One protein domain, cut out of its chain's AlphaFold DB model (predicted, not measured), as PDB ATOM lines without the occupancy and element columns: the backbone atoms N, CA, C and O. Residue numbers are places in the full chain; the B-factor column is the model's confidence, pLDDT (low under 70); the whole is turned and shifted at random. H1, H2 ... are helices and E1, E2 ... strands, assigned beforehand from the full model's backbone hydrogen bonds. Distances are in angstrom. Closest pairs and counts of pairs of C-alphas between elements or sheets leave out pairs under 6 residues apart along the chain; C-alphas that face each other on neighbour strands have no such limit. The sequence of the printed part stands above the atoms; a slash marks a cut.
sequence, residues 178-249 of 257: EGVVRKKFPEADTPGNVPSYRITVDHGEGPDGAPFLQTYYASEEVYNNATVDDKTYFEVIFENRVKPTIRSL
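This is residues 178 to 249 of the 257 residues of an uncharacterized protein of Halomarina oriensis (UniProt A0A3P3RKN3). The domain is a small closed barrel of five strands, E1 to E5, with one short helix, H1, packed outside it. E1, E2 and E3 make a long antiparallel wall, and E4 with the short E5 closes the ring; the links E1 to E2 and E2 to E3 reach the two ends of the longest axis. The printed part has 72 residues, with the named elements in the order E1 E2 E3 H1 E4 E5; the barrel is mixed, and the class is mostly strand. It is compact, with a radius of gyration of the C-alphas of 12.1 A, yet elongated in outline, spanning 38 by 24 by 21 A.

Round the closed barrel run E1 (residues 178 to 185), E2 (residues 197 to 205), E3 (residues 211 to 218), E5 (residues 245 to 247) and E4 (residues 231 to 237), and back to E1. E1, E2 and E3 form a meander, each strand the antiparallel neighbour of the one before. In the hairpin E1 and E2, at 139 degrees, N 180 and O 202 are 2.7 A apart; in the hairpin E2 and E3, at 155 degrees, N 201 and O 214 are 2.8 A apart. E3 and E5 are parallel, with N 246 and O 217 at 2.8 A. The hairpin E4 and E5 is antiparallel at 118 degrees, with N 237 and O 245 at 2.8 A. E4 and E1 are antiparallel, with N 232 and O 179 at 2.9 A. The pairing is staggered: E1 bends by 68 degrees at residue 182, and pairs with E4 over residues 178 to 180 and with E2 over residues 180 to 185. E1 and E5 are apart, as are E2 and E4. H1 (residues 220 to 225) is on the barrel, outside it, at a height over the sheet of 7.2 A; it lies over none of the strands, but only just, as 2 of its 6 C-alphas fall on E2 and 2 on E3. Its closest C-alphas to E5 are those of Val 222 and Arg 247, 5.9 A apart. In H1 every O i to N i+4 pair is within hydrogen-bond range.

E2 is the longest strand, 24.5 A from C-alpha 197 at (9.058, -6.045, -4.420) to C-alpha 205. E3 measures 20.1 A, E1 19.2 A, E4 19.0 A, H1 8.5 A and E5 6.8 A. E1 begins at C-alpha 178 (22.479, -9.776, 7.986), and E5 ends at C-alpha 247 (20.282, -6.006, -3.832).

The two C-alphas farthest apart, those of Gly 192 and Gly 209, are 38.2 A apart. The printed part has no cut. The link E1 to E2, 11 residues, is long. The mean pLDDT of the printed part is 73.2, and it is under 70 at residues 188 to 195, 205 to 211, 239 to 244 and 249.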
ATOM      1  N   GLU A 178      22.995  -8.441   7.721       83.19
ATOM      2  CA  GLU A 178      22.479  -9.776   7.986       83.19
ATOM      3  C   GLU A 178      21.072  -9.693   8.586       83.19
ATOM      4  O   GLU A 178      20.782  -8.798   9.386       83.19
ATOM      5  N   GLY A 179      20.194 -10.627   8.229       81.44
ATOM      6  CA  GLY A 179      18.926 -10.820   8.924       81.44
ATOM      7  C   GLY A 179      18.135 -12.016   8.405       81.44
ATOM      8  O   GLY A 179      18.501 -12.635   7.410       81.44
ATOM      9  N   VAL A 180      17.056 -12.355   9.103       84.12
ATOM     10  CA  VAL A 180      16.142 -13.452   8.776       84.12
ATOM     11  C   VAL A 180      14.949 -12.906   8.007       84.12
ATOM     12  O   VAL A 180      14.263 -11.994   8.464       84.12
ATOM     13  N   VAL A 181      14.664 -13.439   6.826       84.69
ATOM     14  CA  VAL A 181      13.528 -12.961   6.028       84.69
ATOM     15  C   VAL A 181      12.224 -13.457   6.645       84.69
ATOM     16  O   VAL A 181      11.984 -14.650   6.701       84.69
ATOM     17  N   ARG A 182      11.336 -12.561   7.080       86.56
ATOM     18  CA  ARG A 182      10.056 -12.950   7.706       86.56
ATOM     19  C   ARG A 182       8.872 -12.887   6.766       86.56
ATOM     20  O   ARG A 182       7.937 -13.668   6.898       86.56
ATOM     21  N   LYS A 183       8.857 -11.909   5.861       84.81
ATOM     22  CA  LYS A 183       7.738 -11.709   4.933       84.81
ATOM     23  C   LYS A 183       8.234 -11.221   3.588       84.81
ATOM     24  O   LYS A 183       9.140 -10.395   3.516       84.81
ATOM     25  N   LYS A 184       7.571 -11.696   2.542       88.06
ATOM     26  CA  LYS A 184       7.755 -11.279   1.155       88.06
ATOM     27  C   LYS A 184       6.436 -10.698   0.671       88.06
ATOM     28  O   LYS A 184       5.391 -11.318   0.847       88.06
ATOM     29  N   PHE A 185       6.485  -9.504   0.097       83.06
ATOM     30  CA  PHE A 185       5.338  -8.879  -0.543       83.06
ATOM     31  C   PHE A 185       5.626  -8.770  -2.039       83.06
ATOM     32  O   PHE A 185       6.672  -8.210  -2.396       83.06
ATOM     33  N   PRO A 186       4.723  -9.278  -2.894       78.56
ATOM     34  CA  PRO A 186       4.854  -9.111  -4.331       78.56
ATOM     35  C   PRO A 186       4.748  -7.629  -4.710       78.56
ATOM     36  O   PRO A 186       4.449  -6.773  -3.868       78.56
ATOM     37  N   GLU A 187       5.021  -7.366  -5.985       70.38
ATOM     38  CA  GLU A 187       4.923  -6.072  -6.656       70.38
ATOM     39  C   GLU A 187       3.789  -5.196  -6.095       70.38
ATOM     40  O   GLU A 187       2.608  -5.533  -6.160       70.38
ATOM     41  N   ALA A 188       4.162  -4.076  -5.474       60.38
ATOM     42  CA  ALA A 188       3.220  -3.014  -5.163       60.38
ATOM     43  C   ALA A 188       3.038  -2.133  -6.404       60.38
ATOM     44  O   ALA A 188       4.034  -1.608  -6.911       60.38
ATOM     45  N   ASP A 189       1.791  -1.910  -6.832       53.47
ATOM     46  CA  ASP A 189       1.449  -0.925  -7.863       53.47
ATOM     47  C   ASP A 189       1.966   0.453  -7.439       53.47
ATOM     48  O   ASP A 189       1.371   1.153  -6.615       53.47
ATOM     49  N   THR A 190       3.130   0.826  -7.966       55.69
ATOM     50  CA  THR A 190       3.785   2.090  -7.650       55.69
ATOM     51  C   THR A 190       3.971   2.861  -8.953       55.69
ATOM     52  O   THR A 190       4.604   2.340  -9.873       55.69
ATOM     53  N   PRO A 191       3.446   4.093  -9.074       48.78
ATOM     54  CA  PRO A 191       3.645   4.885 -10.277       48.78
ATOM     55  C   PRO A 191       5.139   5.196 -10.464       48.78
ATOM     56  O   PRO A 191       5.749   5.840  -9.613       48.78
ATOM     57  N   GLY A 192       5.709   4.760 -11.591       54.00
ATOM     58  CA  GLY A 192       7.048   5.140 -12.052       54.00
ATOM     59  C   GLY A 192       8.197   4.239 -11.585       54.00
ATOM     60  O   GLY A 192       8.911   4.611 -10.666       54.00
ATOM     61  N   ASN A 193       8.419   3.107 -12.271       53.31
ATOM     62  CA  ASN A 193       9.677   2.331 -12.391       53.31
ATOM     63  C   ASN A 193      10.592   2.171 -11.148       53.31
ATOM     64  O   ASN A 193      11.807   2.010 -11.281       53.31
ATOM     65  N   VAL A 194      10.050   2.171  -9.931       56.06
ATOM     66  CA  VAL A 194      10.788   1.764  -8.727       56.06
ATOM     67  C   VAL A 194      10.579   0.258  -8.536       56.06
ATOM     68  O   VAL A 194       9.437  -0.183  -8.649       56.06
ATOM     69  N   PRO A 195      11.630  -0.535  -8.229       55.28
ATOM     70  CA  PRO A 195      11.480  -1.945  -7.876       55.28
ATOM     71  C   PRO A 195      10.374  -2.119  -6.833       55.28
ATOM     72  O   PRO A 195      10.402  -1.491  -5.774       55.28
ATOM     73  N   SER A 196       9.378  -2.922  -7.176       72.94
ATOM     74  CA  SER A 196       8.075  -2.973  -6.517       72.94
ATOM     75  C   SER A 196       7.979  -4.067  -5.447       72.94
ATOM     76  O   SER A 196       7.045  -4.071  -4.640       72.94
ATOM     77  N   TYR A 197       8.960  -4.970  -5.401       81.00
ATOM     78  CA  TYR A 197       9.058  -6.045  -4.420       81.00
ATOM     79  C   TYR A 197       9.473  -5.516  -3.050       81.00
ATOM     80  O   TYR A 197      10.323  -4.628  -2.938       81.00
ATOM     81  N   ARG A 198       8.905  -6.087  -1.981       84.56
ATOM     82  CA  ARG A 198       9.291  -5.743  -0.605       84.56
ATOM     83  C   ARG A 198       9.566  -6.980   0.228       84.56
ATOM     84  O   ARG A 198       8.857  -7.977   0.126       84.56
ATOM     85  N   ILE A 199      10.558  -6.879   1.103       82.12
ATOM     86  CA  ILE A 199      10.930  -7.944   2.035       82.12
ATOM     87  C   ILE A 199      11.022  -7.354   3.436       82.12
ATOM     88  O   ILE A 199      11.674  -6.330   3.638       82.12
ATOM     89  N   THR A 200      10.357  -7.987   4.398       83.06
ATOM     90  CA  THR A 200      10.553  -7.709   5.821       83.06
ATOM     91  C   THR A 200      11.618  -8.642   6.357       83.06
ATOM     92  O   THR A 200      11.456  -9.862   6.302       83.06
ATOM     93  N   VAL A 201      12.680  -8.056   6.888       82.31
ATOM     94  CA  VAL A 201      13.812  -8.761   7.471       82.31
ATOM     95  C   VAL A 201      13.835  -8.494   8.969       82.31
ATOM     96  O   VAL A 201      13.685  -7.361   9.416       82.31
ATOM     97  N   ASP A 202      13.989  -9.567   9.722       84.69
ATOM     98  CA  ASP A 202      14.244  -9.609  11.149       84.69
ATOM     99  C   ASP A 202      15.752  -9.540  11.388       84.69
ATOM    100  O   ASP A 202      16.490 -10.428  10.964       84.69
ATOM    101  N   HIS A 203      16.227  -8.484  12.037       76.12
ATOM    102  CA  HIS A 203      17.652  -8.340  12.351       76.12
ATOM    103  C   HIS A 203      18.008  -8.806  13.769       76.12
ATOM    104  O   HIS A 203      19.065  -8.441  14.281       76.12
ATOM    105  N   GLY A 204      17.154  -9.628  14.384       71.38
ATOM    106  CA  GLY A 204      17.335 -10.169  15.726       71.38
ATOM    107  C   GLY A 204      16.255  -9.692  16.691       71.38
ATOM    108  O   GLY A 204      15.241  -9.118  16.300       71.38
ATOM    109  N   GLU A 205      16.463  -9.950  17.979       57.50
ATOM    110  CA  GLU A 205      15.502  -9.542  19.000       57.50
ATOM    111  C   GLU A 205      15.348  -8.020  19.043       57.50
ATOM    112  O   GLU A 205      16.325  -7.270  19.011       57.50
ATOM    113  N   GLY A 206      14.079  -7.625  19.046       46.53
ATOM    114  CA  GLY A 206      13.556  -6.273  19.129       46.53
ATOM    115  C   GLY A 206      13.205  -5.850  20.569       46.53
ATOM    116  O   GLY A 206      13.340  -6.647  21.506       46.53
ATOM    117  N   PRO A 207      12.715  -4.608  20.786       39.34
ATOM    118  CA  PRO A 207      12.837  -3.933  22.081       39.34
ATOM    119  C   PRO A 207      12.095  -4.579  23.246       39.34
ATOM    120  O   PRO A 207      12.490  -4.435  24.403       39.34
ATOM    121  N   ASP A 208      11.040  -5.310  22.921       40.72
ATOM    122  CA  ASP A 208      10.166  -5.981  23.876       40.72
ATOM    123  C   ASP A 208      10.394  -7.507  23.865       40.72
ATOM    124  O   ASP A 208       9.513  -8.275  24.246       40.72
ATOM    125  N   GLY A 209      11.540  -7.964  23.340       47.28
ATOM    126  CA  GLY A 209      11.787  -9.367  22.980       47.28
ATOM    127  C   GLY A 209      11.049  -9.810  21.707       47.28
ATOM    128  O   GLY A 209      11.190 -10.947  21.261       47.28
ATOM    129  N   ALA A 210      10.258  -8.920  21.101       55.84
ATOM    130  CA  ALA A 210       9.624  -9.120  19.800       55.84
ATOM    131  C   ALA A 210      10.648  -8.902  18.678       55.84
ATOM    132  O   ALA A 210      11.489  -8.058  18.865       55.84
ATOM    133  N   PRO A 211      10.590  -9.544  17.506       66.50
ATOM    134  CA  PRO A 211      11.588  -9.370  16.438       66.50
ATOM    135  C   PRO A 211      11.793  -7.915  15.950       66.50
ATOM    136  O   PRO A 211      10.813  -7.195  15.737       66.50
ATOM    137  N   PHE A 212      13.038  -7.491  15.679       73.88
ATOM    138  CA  PHE A 212      13.337  -6.206  15.030       73.88
ATOM    139  C   PHE A 212      13.121  -6.315  13.520       73.88
ATOM    140  O   PHE A 212      14.014  -6.672  12.747       73.88
ATOM    141  N   LEU A 213      11.900  -6.004  13.095       77.25
ATOM    142  CA  LEU A 213      11.473  -6.116  11.706       77.25
ATOM    143  C   LEU A 213      11.678  -4.804  10.943       77.25
ATOM    144  O   LEU A 213      11.079  -3.782  11.274       77.25
ATOM    145  N   GLN A 214      12.434  -4.850   9.848       77.94
ATOM    146  CA  GLN A 214      12.541  -3.750   8.895       77.94
ATOM    147  C   GLN A 214      12.116  -4.193   7.496       77.94
ATOM    148  O   GLN A 214      12.533  -5.233   6.995       77.94
ATOM    149  N   THR A 215      11.284  -3.381   6.842       80.75
ATOM    150  CA  THR A 215      10.833  -3.639   5.470       80.75
ATOM    151  C   THR A 215      11.652  -2.835   4.472       80.75
ATOM    152  O   THR A 215      11.700  -1.605   4.545       80.75
ATOM    153  N   TYR A 216      12.239  -3.535   3.509       79.31
ATOM    154  CA  TYR A 216      13.047  -2.986   2.425       79.31
ATOM    155  C   TYR A 216      12.332  -3.150   1.089       79.31
ATOM    156  O   TYR A 216      11.554  -4.089   0.912       79.31
ATOM    157  N   TYR A 217      12.631  -2.266   0.138       81.81
ATOM    158  CA  TYR A 217      12.402  -2.584  -1.272       81.81
ATOM    159  C   TYR A 217      13.495  -3.529  -1.751       81.81
ATOM    160  O   TYR A 217      14.647  -3.356  -1.367       81.81
ATOM    161  N   ALA A 218      13.155  -4.497  -2.587       79.00
ATOM    162  CA  ALA A 218      14.086  -5.494  -3.093       79.00
ATOM    163  C   ALA A 218      14.111  -5.479  -4.625       79.00
ATOM    164  O   ALA A 218      13.108  -5.158  -5.265       79.00
ATOM    165  N   SER A 219      15.252  -5.836  -5.217       81.88
ATOM    166  CA  SER A 219      15.254  -6.261  -6.619       81.88
ATOM    167  C   SER A 219      14.480  -7.574  -6.769       81.88
ATOM    168  O   SER A 219      14.331  -8.335  -5.809       81.88
ATOM    169  N   GLU A 220      14.008  -7.852  -7.982       83.50
ATOM    170  CA  GLU A 220      13.350  -9.121  -8.309       83.50
ATOM    171  C   GLU A 220      14.233 -10.327  -7.970       83.50
ATOM    172  O   GLU A 220      13.764 -11.300  -7.392       83.50
ATOM    173  N   GLU A 221      15.533 -10.236  -8.244       82.88
ATOM    174  CA  GLU A 221      16.502 -11.283  -7.922       82.88
ATOM    175  C   GLU A 221      16.572 -11.572  -6.415       82.88
ATOM    176  O   GLU A 221      16.460 -12.724  -6.002       82.88
ATOM    177  N   VAL A 222      16.693 -10.535  -5.575       81.75
ATOM    178  CA  VAL A 222      16.677 -10.711  -4.112       81.75
ATOM    179  C   VAL A 222      15.352 -11.289  -3.663       81.75
ATOM    180  O   VAL A 222      15.327 -12.181  -2.823       81.75
ATOM    181  N   TYR A 223      14.247 -10.790  -4.216       85.88
ATOM    182  CA  TYR A 223      12.928 -11.306  -3.897       85.88
ATOM    183  C   TYR A 223      12.813 -12.787  -4.241       85.88
ATOM    184  O   TYR A 223      12.365 -13.557  -3.401       85.88
ATOM    185  N   ASN A 224      13.246 -13.217  -5.419       85.69
ATOM    186  CA  ASN A 224      13.137 -14.608  -5.846       85.69
ATOM    187  C   ASN A 224      14.076 -15.534  -5.060       85.69
ATOM    188  O   ASN A 224      13.657 -16.630  -4.696       85.69
ATOM    189  N   ASN A 225      15.281 -15.070  -4.723       85.31
ATOM    190  CA  ASN A 225      16.289 -15.867  -4.018       85.31
ATOM    191  C   ASN A 225      16.122 -15.875  -2.490       85.31
ATOM    192  O   ASN A 225      16.637 -16.768  -1.824       85.31
ATOM    193  N   ALA A 226      15.427 -14.892  -1.916       83.81
ATOM    194  CA  ALA A 226      15.166 -14.843  -0.483       83.81
ATOM    195  C   ALA A 226      14.170 -15.936  -0.061       83.81
ATOM    196  O   ALA A 226      13.017 -15.953  -0.517       83.81
ATOM    197  N   THR A 227      14.588 -16.781   0.879       85.81
ATOM    198  CA  THR A 227      13.745 -17.798   1.517       85.81
ATOM    199  C   THR A 227      13.220 -17.278   2.852       85.81
ATOM    200  O   THR A 227      13.962 -16.681   3.626       85.81
ATOM    201  N   VAL A 228      11.925 -17.469   3.116       86.56
ATOM    202  CA  VAL A 228      11.314 -17.085   4.398       86.56
ATOM    203  C   VAL A 228      11.850 -17.983   5.514       86.56
ATOM    204  O   VAL A 228      12.016 -19.178   5.312       86.56
ATOM    205  N   ASP A 229      12.107 -17.382   6.672       85.94
ATOM    206  CA  ASP A 229      12.724 -17.946   7.877       85.94
ATOM    207  C   ASP A 229      14.199 -18.357   7.744       85.94
ATOM    208  O   ASP A 229      14.799 -18.789   8.728       85.94
ATOM    209  N   ASP A 230      14.826 -18.087   6.596       82.62
ATOM    210  CA  ASP A 230      16.265 -18.255   6.418       82.62
ATOM    211  C   ASP A 230      17.038 -16.972   6.724       82.62
ATOM    212  O   ASP A 230      16.612 -15.843   6.444       82.62
ATOM    213  N   LYS A 231      18.231 -17.169   7.290       80.75
ATOM    214  CA  LYS A 231      19.215 -16.109   7.492       80.75
ATOM    215  C   LYS A 231      19.873 -15.787   6.157       80.75
ATOM    216  O   LYS A 231      20.364 -16.673   5.461       80.75
ATOM    217  N   THR A 232      19.905 -14.517   5.790       80.25
ATOM    218  CA  THR A 232      20.475 -14.073   4.519       80.25
ATOM    219  C   THR A 232      21.192 -12.742   4.702       80.25
ATOM    220  O   THR A 232      20.860 -11.936   5.576       80.25
ATOM    221  N   TYR A 233      22.217 -12.528   3.883       81.06
ATOM    222  CA  TYR A 233      22.954 -11.279   3.826       81.06
ATOM    223  C   TYR A 233      22.529 -10.483   2.593       81.06
ATOM    224  O   TYR A 233      22.308 -11.049   1.522       81.06
ATOM    225  N   PHE A 234      22.457  -9.165   2.738       83.12
ATOM    226  CA  PHE A 234      22.028  -8.268   1.673       83.12
ATOM    227  C   PHE A 234      22.913  -7.032   1.615       83.12
ATOM    228  O   PHE A 234      23.316  -6.498   2.652       83.12
ATOM    229  N   GLU A 235      23.155  -6.535   0.405       86.25
ATOM    230  CA  GLU A 235      23.676  -5.186   0.218       86.25
ATOM    231  C   GLU A 235      22.539  -4.178   0.410       86.25
ATOM    232  O   GLU A 235      21.499  -4.285  -0.243       86.25
ATOM    233  N   VAL A 236      22.734  -3.191   1.290       83.25
ATOM    234  CA  VAL A 236      21.755  -2.131   1.561       83.25
ATOM    235  C   VAL A 236      22.170  -0.839   0.867       83.25
ATOM    236  O   VAL A 236      23.197  -0.236   1.177       83.25
ATOM    237  N   ILE A 237      21.308  -0.363  -0.024       80.62
ATOM    238  CA  ILE A 237      21.541   0.808  -0.859       80.62
ATOM    239  C   ILE A 237      20.661   1.964  -0.398       80.62
ATOM    240  O   ILE A 237      19.428   1.898  -0.397       80.62
ATOM    241  N   PHE A 238      21.332   3.061  -0.057       71.38
ATOM    242  CA  PHE A 238      20.741   4.346   0.298       71.38
ATOM    243  C   PHE A 238      21.031   5.367  -0.815       71.38
ATOM    244  O   PHE A 238      21.693   6.377  -0.581       71.38
ATOM    245  N   GLU A 239      20.571   5.090  -2.040       64.19
ATOM    246  CA  GLU A 239      20.409   6.129  -3.076       64.19
ATOM    247  C   GLU A 239      19.428   7.203  -2.553       64.19
ATOM    248  O   GLU A 239      18.743   6.925  -1.574       64.19
ATOM    249  N   ASN A 240      19.343   8.402  -3.156       53.31
ATOM    250  CA  ASN A 240      18.480   9.552  -2.763       53.31
ATOM    251  C   ASN A 240      16.949   9.262  -2.771       53.31
ATOM    252  O   ASN A 240      16.138  10.052  -3.246       53.31
ATOM    253  N   ARG A 241      16.537   8.100  -2.276       52.06
ATOM    254  CA  ARG A 241      15.199   7.545  -2.219       52.06
ATOM    255  C   ARG A 241      14.680   7.676  -0.793       52.06
ATOM    256  O   ARG A 241      15.430   7.645   0.179       52.06
ATOM    257  N   VAL A 242      13.360   7.753  -0.674       56.06
ATOM    258  CA  VAL A 242      12.654   7.862   0.614       56.06
ATOM    259  C   VAL A 242      12.865   6.619   1.495       56.06
ATOM    260  O   VAL A 242      12.720   6.696   2.712       56.06
ATOM    261  N   LYS A 243      13.204   5.465   0.902       61.41
ATOM    262  CA  LYS A 243      13.353   4.178   1.595       61.41
ATOM    263  C   LYS A 243      14.553   3.385   1.052       61.41
ATOM    264  O   LYS A 243      14.789   3.435  -0.156       61.41
ATOM    265  N   PRO A 244      15.282   2.649   1.914       68.38
ATOM    266  CA  PRO A 244      16.420   1.836   1.497       68.38
ATOM    267  C   PRO A 244      15.988   0.665   0.606       68.38
ATOM    268  O   PRO A 244      14.885   0.124   0.747       68.38
ATOM    269  N   THR A 245      16.876   0.272  -0.302       75.50
ATOM    270  CA  THR A 245      16.694  -0.866  -1.211       75.50
ATOM    271  C   THR A 245      17.749  -1.928  -0.921       75.50
ATOM    272  O   THR A 245      18.881  -1.576  -0.606       75.50
ATOM    273  N   ILE A 246      17.398  -3.205  -1.037       78.19
ATOM    274  CA  ILE A 246      18.338  -4.324  -0.958       78.19
ATOM    275  C   ILE A 246      18.590  -4.931  -2.342       78.19
ATOM    276  O   ILE A 246      17.660  -5.067  -3.143       78.19
ATOM    277  N   ARG A 247      19.850  -5.275  -2.624       82.25
ATOM    278  CA  ARG A 247      20.282  -6.006  -3.832       82.25
ATOM    279  C   ARG A 247      20.974  -7.311  -3.443       82.25
ATOM    280  O   ARG A 247      21.322  -7.498  -2.273       82.25
ATOM    281  N   SER A 248      21.074  -8.240  -4.400       72.75
ATOM    282  CA  SER A 248      21.712  -9.524  -4.135       72.75
ATOM    283  C   SER A 248      23.177  -9.249  -3.859       72.75
ATOM    284  O   SER A 248      23.771  -8.326  -4.421       72.75
ATOM    285  N   LEU A 249      23.746 -10.013  -2.938       66.00
ATOM    286  CA  LEU A 249      25.186 -10.013  -2.817       66.00
ATOM    287  C   LEU A 249      25.726 -10.737  -4.037       66.00
ATOM    288  O   LEU A 249      25.418 -11.911  -4.246       66.00
TER     289      LEU A 249